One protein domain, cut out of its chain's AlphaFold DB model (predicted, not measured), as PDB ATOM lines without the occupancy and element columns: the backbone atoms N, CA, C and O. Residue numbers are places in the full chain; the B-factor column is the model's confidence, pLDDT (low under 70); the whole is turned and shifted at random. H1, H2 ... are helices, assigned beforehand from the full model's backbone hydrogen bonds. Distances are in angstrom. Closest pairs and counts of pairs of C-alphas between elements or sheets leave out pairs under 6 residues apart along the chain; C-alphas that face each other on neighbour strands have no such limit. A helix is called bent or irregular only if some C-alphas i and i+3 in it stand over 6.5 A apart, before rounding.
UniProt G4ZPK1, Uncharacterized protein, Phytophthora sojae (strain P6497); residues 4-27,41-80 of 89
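AT A GLANCE: This is residues 4 to 27 and 41 to 80 of the 89 residues of an uncharacterized protein of Phytophthora sojae (strain P6497) (UniProt G4ZPK1). One long helix, H1, stands alone across a gap from a loose cluster of three shorter helices, where H4 leads away from H3 and H2 is near both. Residues 71 to 80 stick out. The printed part has 64 residues with four named helices, H1 to H4 in order, and no named strand: all helix. It is loose, with a radius of gyration of the C-alphas of 14.7 A, and flat, spanning 36 by 36 by 19 A.

HOW THE PARTS SIT: H1, residues 4 to 24, is apart from H2, residues 45 to 50, H3, residues 52 to 62, and H4, residues 66 to 78. H2 is close to H3 but not clearly touching, the closest C-alphas, of Met 48 and Tyr 54, being 5.9 A apart. H4 touches H3 with residues 66 to 69 alone, about perpendicular at 75 degrees; the closest C-alphas, of Ser 55 and Arg 66, are 5.5 A apart. Every O i to N i+4 pair is within hydrogen-bond range in H1, H2 and H4, and 5 of 7 in H3.

IN THESE COORDINATES: H1 runs 30.3 A from C-alpha 4 at (41.372, -5.055, -46.397). H2 spans 8.6 A. H3 spans 15.3 A and is irregular, C-alphas 53 and 56 being 7.4 A apart. H4 runs 18.3 A to C-alpha 78 at (28.656, 4.839, -41.057).

THE WHOLE: Residues 28 to 40 are not printed; C-alphas 27 and 41 are 24.8 A apart. The links H2 to H3 and H3 to H4 are tight. The model's pLDDT is under 70 at residues 5, 17 to 18, 20 to 27 and 41 to 43.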
ATOM      1  N   GLU A   4      42.065  -6.345 -46.290       73.00
ATOM      2  CA  GLU A   4      41.372  -5.055 -46.397       73.00
ATOM      3  C   GLU A   4      41.381  -4.231 -45.096       73.00
ATOM      4  O   GLU A   4      41.728  -3.049 -45.124       73.00
ATOM      5  N   ASP A   5      41.098  -4.852 -43.946       68.56
ATOM      6  CA  ASP A   5      41.105  -4.183 -42.639       68.56
ATOM      7  C   ASP A   5      42.522  -3.726 -42.271       68.56
ATOM      8  O   ASP A   5      42.721  -2.646 -41.711       68.56
ATOM      9  N   ALA A   6      43.520  -4.546 -42.614       73.81
ATOM     10  CA  ALA A   6      44.928  -4.248 -42.381       73.81
ATOM     11  C   ALA A   6      45.410  -3.079 -43.254       73.81
ATOM     12  O   ALA A   6      46.135  -2.208 -42.765       73.81
ATOM     13  N   ILE A   7      44.968  -3.016 -44.514       72.12
ATOM     14  CA  ILE A   7      45.265  -1.907 -45.430       72.12
ATOM     15  C   ILE A   7      44.646  -0.602 -44.919       72.12
ATOM     16  O   ILE A   7      45.322   0.429 -44.903       72.12
ATOM     17  N   VAL A   8      43.393  -0.633 -44.455       70.81
ATOM     18  CA  VAL A   8      42.723   0.548 -43.886       70.81
ATOM     19  C   VAL A   8      43.442   1.019 -42.620       70.81
ATOM     20  O   VAL A   8      43.744   2.208 -42.498       70.81
ATOM     21  N   LEU A   9      43.801   0.106 -41.711       71.56
ATOM     22  CA  LEU A   9      44.568   0.452 -40.509       71.56
ATOM     23  C   LEU A   9      45.936   1.062 -40.849       71.56
ATOM     24  O   LEU A   9      46.338   2.066 -40.249       71.56
ATOM     25  N   ALA A  10      46.651   0.486 -41.816       76.00
ATOM     26  CA  ALA A  10      47.945   0.989 -42.267       76.00
ATOM     27  C   ALA A  10      47.824   2.396 -42.880       76.00
ATOM     28  O   ALA A  10      48.604   3.288 -42.546       76.00
ATOM     29  N   ALA A  11      46.807   2.637 -43.710       73.19
ATOM     30  CA  ALA A  11      46.555   3.953 -44.287       73.19
ATOM     31  C   ALA A  11      46.185   4.994 -43.214       73.19
ATOM     32  O   ALA A  11      46.762   6.084 -43.180       73.19
ATOM     33  N   CYS A  12      45.271   4.661 -42.297       73.19
ATOM     34  CA  CYS A  12      44.858   5.562 -41.219       73.19
ATOM     35  C   CYS A  12      46.019   5.903 -40.272       73.19
ATOM     36  O   CYS A  12      46.175   7.062 -39.883       73.19
ATOM     37  N   SER A  13      46.854   4.920 -39.927       73.56
ATOM     38  CA  SER A  13      48.022   5.123 -39.060       73.56
ATOM     39  C   SER A  13      49.101   5.980 -39.722       73.56
ATOM     40  O   SER A  13      49.619   6.891 -39.076       73.56
ATOM     41  N   ALA A  14      49.386   5.774 -41.010       70.44
ATOM     42  CA  ALA A  14      50.333   6.605 -41.751       70.44
ATOM     43  C   ALA A  14      49.874   8.071 -41.827       70.44
ATOM     44  O   ALA A  14      50.668   8.986 -41.598       70.44
ATOM     45  N   VAL A  15      48.581   8.307 -42.079       76.31
ATOM     46  CA  VAL A  15      48.003   9.661 -42.078       76.31
ATOM     47  C   VAL A  15      48.091  10.293 -40.686       76.31
ATOM     48  O   VAL A  15      48.510  11.444 -40.568       76.31
ATOM     49  N   ALA A  16      47.764   9.549 -39.625       70.94
ATOM     50  CA  ALA A  16      47.867  10.044 -38.252       70.94
ATOM     51  C   ALA A  16      49.311  10.417 -37.874       70.94
ATOM     52  O   ALA A  16      49.536  11.464 -37.266       70.94
ATOM     53  N   GLN A  17      50.293   9.607 -38.279       67.88
ATOM     54  CA  GLN A  17      51.714   9.884 -38.053       67.88
ATOM     55  C   GLN A  17      52.187  11.126 -38.815       67.88
ATOM     56  O   GLN A  17      52.874  11.965 -38.237       67.88
ATOM     57  N   ALA A  18      51.779  11.295 -40.076       66.00
ATOM     58  CA  ALA A  18      52.117  12.484 -40.857       66.00
ATOM     59  C   ALA A  18      51.547  13.770 -40.227       66.00
ATOM     60  O   ALA A  18      52.235  14.789 -40.172       66.00
ATOM     61  N   VAL A  19      50.317  13.718 -39.704       70.69
ATOM     62  CA  VAL A  19      49.694  14.844 -38.988       70.69
ATOM     63  C   VAL A  19      50.412  15.135 -37.669       70.69
ATOM     64  O   VAL A  19      50.655  16.300 -37.362       70.69
ATOM     65  N   ALA A  20      50.788  14.101 -36.910       68.31
ATOM     66  CA  ALA A  20      51.528  14.260 -35.659       68.31
ATOM     67  C   ALA A  20      52.911  14.894 -35.889       68.31
ATOM     68  O   ALA A  20      53.259  15.849 -35.203       68.31
ATOM     69  N   LEU A  21      53.652  14.431 -36.901       62.62
ATOM     70  CA  LEU A  21      54.950  15.004 -37.279       62.62
ATOM     71  C   LEU A  21      54.826  16.456 -37.758       62.62
ATOM     72  O   LEU A  21      55.672  17.288 -37.438       62.62
ATOM     73  N   TYR A  22      53.762  16.788 -38.496       64.69
ATOM     74  CA  TYR A  22      53.507  18.163 -38.930       64.69
ATOM     75  C   TYR A  22      53.175  19.093 -37.754       64.69
ATOM     76  O   TYR A  22      53.631  20.233 -37.723       64.69
ATOM     77  N   ALA A  23      52.407  18.604 -36.777       62.94
ATOM     78  CA  ALA A  23      52.091  19.355 -35.567       62.94
ATOM     79  C   ALA A  23      53.324  19.555 -34.667       62.94
ATOM     80  O   ALA A  23      53.482  20.636 -34.105       62.94
ATOM     81  N   ASP A  24      54.201  18.551 -34.575       58.44
ATOM     82  CA  ASP A  24      55.458  18.602 -33.811       58.44
ATOM     83  C   ASP A  24      56.491  19.551 -34.445       58.44
ATOM     84  O   ASP A  24      57.196  20.272 -33.748       58.44
ATOM     85  N   SER A  25      56.496  19.655 -35.780       59.72
ATOM     86  CA  SER A  25      57.349  20.599 -36.524       59.72
ATOM     87  C   SER A  25      56.935  22.072 -36.357       59.72
ATOM     88  O   SER A  25      57.610  22.972 -36.864       59.72
ATOM     89  N   CYS A  26      55.809  22.345 -35.693       53.50
ATOM     90  CA  CYS A  26      55.311  23.692 -35.445       53.50
ATOM     91  C   CYS A  26      55.854  24.207 -34.097       53.50
ATOM     92  O   CYS A  26      55.211  24.078 -33.058       53.50
ATOM     93  N   GLU A  27      57.048  24.804 -34.118       54.28
ATOM     94  CA  GLU A  27      57.692  25.439 -32.953       54.28
ATOM     95  C   GLU A  27      56.741  26.402 -32.193       54.28
ATOM     96  O   GLU A  27      56.123  27.275 -32.817       54.28
ATOM     97  N   THR A  41      34.610  29.643 -33.410       54.12
ATOM     98  CA  THR A  41      33.337  29.803 -34.081       54.12
ATOM     99  C   THR A  41      32.745  28.414 -34.090       54.12
ATOM    100  O   THR A  41      33.336  27.489 -34.643       54.12
ATOM    101  N   THR A  42      31.614  28.244 -33.411       60.06
ATOM    102  CA  THR A  42      30.862  26.998 -33.471       60.06
ATOM    103  C   THR A  42      30.495  26.760 -34.930       60.06
ATOM    104  O   THR A  42      29.559  27.366 -35.454       60.06
ATOM    105  N   LEU A  43      31.280  25.926 -35.610       67.12
ATOM    106  CA  LEU A  43      31.025  25.551 -36.989       67.12
ATOM    107  C   LEU A  43      29.783  24.675 -36.995       67.12
ATOM    108  O   LEU A  43      29.769  23.570 -36.454       67.12
ATOM    109  N   ARG A  44      28.712  25.190 -37.595       74.19
ATOM    110  CA  ARG A  44      27.484  24.429 -37.811       74.19
ATOM    111  C   ARG A  44      27.601  23.703 -39.141       74.19
ATOM    112  O   ARG A  44      27.015  24.129 -40.133       74.19
ATOM    113  N   PHE A  45      28.396  22.632 -39.147       75.94
ATOM    114  CA  PHE A  45      28.688  21.856 -40.354       75.94
ATOM    115  C   PHE A  45      27.420  21.428 -41.093       75.94
ATOM    116  O   PHE A  45      27.374  21.588 -42.302       75.94
ATOM    117  N   GLU A  46      26.367  21.018 -40.385       76.19
ATOM    118  CA  GLU A  46      25.058  20.701 -40.981       76.19
ATOM    119  C   GLU A  46      24.514  21.824 -41.876       76.19
ATOM    120  O   GLU A  46      24.230  21.628 -43.056       76.19
ATOM    121  N   SER A  47      24.441  23.050 -41.356       78.69
ATOM    122  CA  SER A  47      23.947  24.196 -42.129       78.69
ATOM    123  C   SER A  47      24.900  24.578 -43.267       78.69
ATOM    124  O   SER A  47      24.461  24.975 -44.346       78.69
ATOM    125  N   MET A  48      26.209  24.432 -43.051       82.81
ATOM    126  CA  MET A  48      27.224  24.711 -44.073       82.81
ATOM    127  C   MET A  48      27.204  23.679 -45.204       82.81
ATOM    128  O   MET A  48      27.462  24.016 -46.357       82.81
ATOM    129  N   LEU A  49      26.858  22.432 -44.892       82.44
ATOM    130  CA  LEU A  49      26.676  21.358 -45.858       82.44
ATOM    131  C   LEU A  49      25.436  21.584 -46.724       82.44
ATOM    132  O   LEU A  49      25.456  21.215 -47.896       82.44
ATOM    133  N   GLN A  50      24.390  22.214 -46.193       80.69
ATOM    134  CA  GLN A  50      23.149  22.482 -46.926       80.69
ATOM    135  C   GLN A  50      23.233  23.697 -47.866       80.69
ATOM    136  O   GLN A  50      22.440  23.796 -48.800       80.69
ATOM    137  N   SER A  51      24.189  24.610 -47.664       83.81
ATOM    138  CA  SER A  51      24.289  25.853 -48.438       83.81
ATOM    139  C   SER A  51      25.500  25.876 -49.377       83.81
ATOM    140  O   SER A  51      26.652  25.738 -48.965       83.81
ATOM    141  N   SER A  52      25.243  26.114 -50.669       84.94
ATOM    142  CA  SER A  52      26.286  26.253 -51.696       84.94
ATOM    143  C   SER A  52      27.186  27.473 -51.479       84.94
ATOM    144  O   SER A  52      28.324  27.473 -51.956       84.94
ATOM    145  N   ALA A  53      26.730  28.464 -50.705       87.88
ATOM    146  CA  ALA A  53      27.490  29.669 -50.375       87.88
ATOM    147  C   ALA A  53      28.783  29.368 -49.598       87.88
ATOM    148  O   ALA A  53      29.714  30.169 -49.622       87.88
ATOM    149  N   TYR A  54      28.869  28.207 -48.942       86.44
ATOM    150  CA  TYR A  54      30.051  27.803 -48.180       86.44
ATOM    151  C   TYR A  54      31.069  27.000 -48.993       86.44
ATOM    152  O   TYR A  54      32.090  26.613 -48.436       86.44
ATOM    153  N   SER A  55      30.853  26.758 -50.291       86.69
ATOM    154  CA  SER A  55      31.771  25.939 -51.109       86.69
ATOM    155  C   SER A  55      33.222  26.434 -51.043       86.69
ATOM    156  O   SER A  55      34.123  25.652 -50.746       86.69
ATOM    157  N   SER A  56      33.437  27.747 -51.187       89.50
ATOM    158  CA  SER A  56      34.768  28.360 -51.077       89.50
ATOM    159  C   SER A  56      35.371  28.239 -49.677       89.50
ATOM    160  O   SER A  56      36.589  28.133 -49.535       89.50
ATOM    161  N   TRP A  57      34.538  28.213 -48.631       90.38
ATOM    162  CA  TRP A  57      34.997  28.002 -47.262       90.38
ATOM    163  C   TRP A  57      35.591  26.600 -47.097       90.38
ATOM    164  O   TRP A  57      36.672  26.483 -46.522       90.38
ATOM    165  N   PHE A  58      34.938  25.559 -47.631       87.69
ATOM    166  CA  PHE A  58      35.455  24.183 -47.579       87.69
ATOM    167  C   PHE A  58      36.795  24.068 -48.308       87.69
ATOM    168  O   PHE A  58      37.757  23.538 -47.753       87.69
ATOM    169  N   GLU A  59      36.894  24.644 -49.503       88.88
ATOM    170  CA  GLU A  59      38.128  24.601 -50.290       88.88
ATOM    171  C   GLU A  59      39.271  25.358 -49.601       88.88
ATOM    172  O   GLU A  59      40.394  24.863 -49.539       88.88
ATOM    173  N   THR A  60      38.977  26.516 -49.006       88.50
ATOM    174  CA  THR A  60      39.984  27.348 -48.328       88.50
ATOM    175  C   THR A  60      40.450  26.738 -47.005       88.50
ATOM    176  O   THR A  60      41.644  26.735 -46.716       88.50
ATOM    177  N   ASN A  61      39.523  26.230 -46.187       85.19
ATOM    178  CA  ASN A  61      39.820  25.832 -44.805       85.19
ATOM    179  C   ASN A  61      40.115  24.337 -44.666       85.19
ATOM    180  O   ASN A  61      40.902  23.950 -43.808       85.19
ATOM    181  N   LEU A  62      39.491  23.495 -45.493       84.81
ATOM    182  CA  LEU A  62      39.599  22.035 -45.414       84.81
ATOM    183  C   LEU A  62      40.268  21.420 -46.648       84.81
ATOM    184  O   LEU A  62      40.419  20.200 -46.709       84.81
ATOM    185  N   ARG A  63      40.675  22.246 -47.626       89.69
ATOM    186  CA  ARG A  63      41.400  21.839 -48.847       89.69
ATOM    187  C   ARG A  63      40.674  20.758 -49.655       89.69
ATOM    188  O   ARG A  63      41.295  19.989 -50.382       89.69
ATOM    189  N   CYS A  64      39.351  20.703 -49.530       88.00
ATOM    190  CA  CYS A  64      38.481  19.809 -50.278       88.00
ATOM    191  C   CYS A  64      37.159  20.511 -50.601       88.00
ATOM    192  O   CYS A  64      36.798  21.510 -49.982       88.00
ATOM    193  N   THR A  65      36.421  19.990 -51.578       90.56
ATOM    194  CA  THR A  65      35.093  20.519 -51.902       90.56
ATOM    195  C   THR A  65      34.082  20.136 -50.818       90.56
ATOM    196  O   THR A  65      34.226  19.116 -50.135       90.56
ATOM    197  N   ARG A  66      32.990  20.906 -50.710       88.50
ATOM    198  CA  ARG A  66      31.862  20.596 -49.810       88.50
ATOM    199  C   ARG A  66      31.330  19.169 -50.010       88.50
ATOM    200  O   ARG A  66      31.030  18.479 -49.042       88.50
ATOM    201  N   SER A  67      31.208  18.725 -51.261       89.25
ATOM    202  CA  SER A  67      30.713  17.385 -51.598       89.25
ATOM    203  C   SER A  67      31.687  16.280 -51.190       89.25
ATOM    204  O   SER A  67      31.246  15.249 -50.685       89.25
ATOM    205  N   THR A  68      32.993  16.489 -51.364       89.75
ATOM    206  CA  THR A  68      34.019  15.548 -50.897       89.75
ATOM    207  C   THR A  68      34.015  15.450 -49.377       89.75
ATOM    208  O   THR A  68      33.983  14.340 -48.848       89.75
ATOM    209  N   PHE A  69      33.959  16.587 -48.675       89.12
ATOM    210  CA  PHE A  69      33.849  16.598 -47.218       89.12
ATOM    211  C   PHE A  69      32.611  15.830 -46.740       89.12
ATOM    212  O   PHE A  69      32.723  14.989 -45.856       89.12
ATOM    213  N   PHE A  70      31.450  16.061 -47.364       85.50
ATOM    214  CA  PHE A  70      30.218  15.343 -47.032       85.50
ATOM    215  C   PHE A  70      30.373  13.823 -47.166       85.50
ATOM    216  O   PHE A  70      30.011  13.095 -46.251       85.50
ATOM    217  N   ARG A  71      30.968  13.338 -48.263       87.62
ATOM    218  CA  ARG A  71      31.188  11.896 -48.476       87.62
ATOM    219  C   ARG A  71      32.103  11.282 -47.425       87.62
ATOM    220  O   ARG A  71      31.796  10.213 -46.915       87.62
ATOM    221  N   ILE A  72      33.208  11.958 -47.103       85.38
ATOM    222  CA  ILE A  72      34.122  11.517 -46.041       85.38
ATOM    223  C   ILE A  72      33.376  11.494 -44.709       85.38
ATOM    224  O   ILE A  72      33.535  10.559 -43.931       85.38
ATOM    225  N   ALA A  73      32.536  12.497 -44.460       82.94
ATOM    226  CA  ALA A  73      31.807  12.586 -43.216       82.94
ATOM    227  C   ALA A  73      30.765  11.484 -43.036       82.94
ATOM    228  O   ALA A  73      30.737  10.855 -41.979       82.94
ATOM    229  N   SER A  74      29.978  11.208 -44.074       81.56
ATOM    230  CA  SER A  74      29.047  10.079 -44.086       81.56
ATOM    231  C   SER A  74      29.783   8.753 -43.919       81.56
ATOM    232  O   SER A  74      29.401   7.962 -43.069       81.56
ATOM    233  N   PHE A  75      30.893   8.551 -44.640       85.44
ATOM    234  CA  PHE A  75      31.711   7.345 -44.500       85.44
ATOM    235  C   PHE A  75      32.180   7.143 -43.052       85.44
ATOM    236  O   PHE A  75      31.994   6.079 -42.474       85.44
ATOM    237  N   LEU A  76      32.738   8.175 -42.420       81.56
ATOM    238  CA  LEU A  76      33.192   8.075 -41.032       81.56
ATOM    239  C   LEU A  76      32.035   7.792 -40.064       81.56
ATOM    240  O   LEU A  76      32.185   6.958 -39.172       81.56
ATOM    241  N   GLN A  77      30.880   8.427 -40.264       80.25
ATOM    242  CA  GLN A  77      29.689   8.194 -39.452       80.25
ATOM    243  C   GLN A  77      29.172   6.754 -39.573       80.25
ATOM    244  O   GLN A  77      28.890   6.133 -38.548       80.25
ATOM    245  N   ASP A  78      29.094   6.216 -40.791       82.00
ATOM    246  CA  ASP A  78      28.656   4.839 -41.057       82.00
ATOM    247  C   ASP A  78      29.586   3.810 -40.392       82.00
ATOM    248  O   ASP A  78      29.144   2.754 -39.942       82.00
ATOM    249  N   HIS A  79      30.869   4.153 -40.249       85.62
ATOM    250  CA  HIS A  79      31.875   3.353 -39.550       85.62
ATOM    251  C   HIS A  79      31.995   3.672 -38.044       85.62
ATOM    252  O   HIS A  79      32.927   3.211 -37.381       85.62
ATOM    253  N   GLY A  80      31.062   4.443 -37.475       76.75
ATOM    254  CA  GLY A  80      31.016   4.753 -36.041       76.75
ATOM    255  C   GLY A  80      32.096   5.731 -35.561       76.75
ATOM    256  O   GLY A  80      32.279   5.915 -34.355       76.75
TER     257      GLY A  80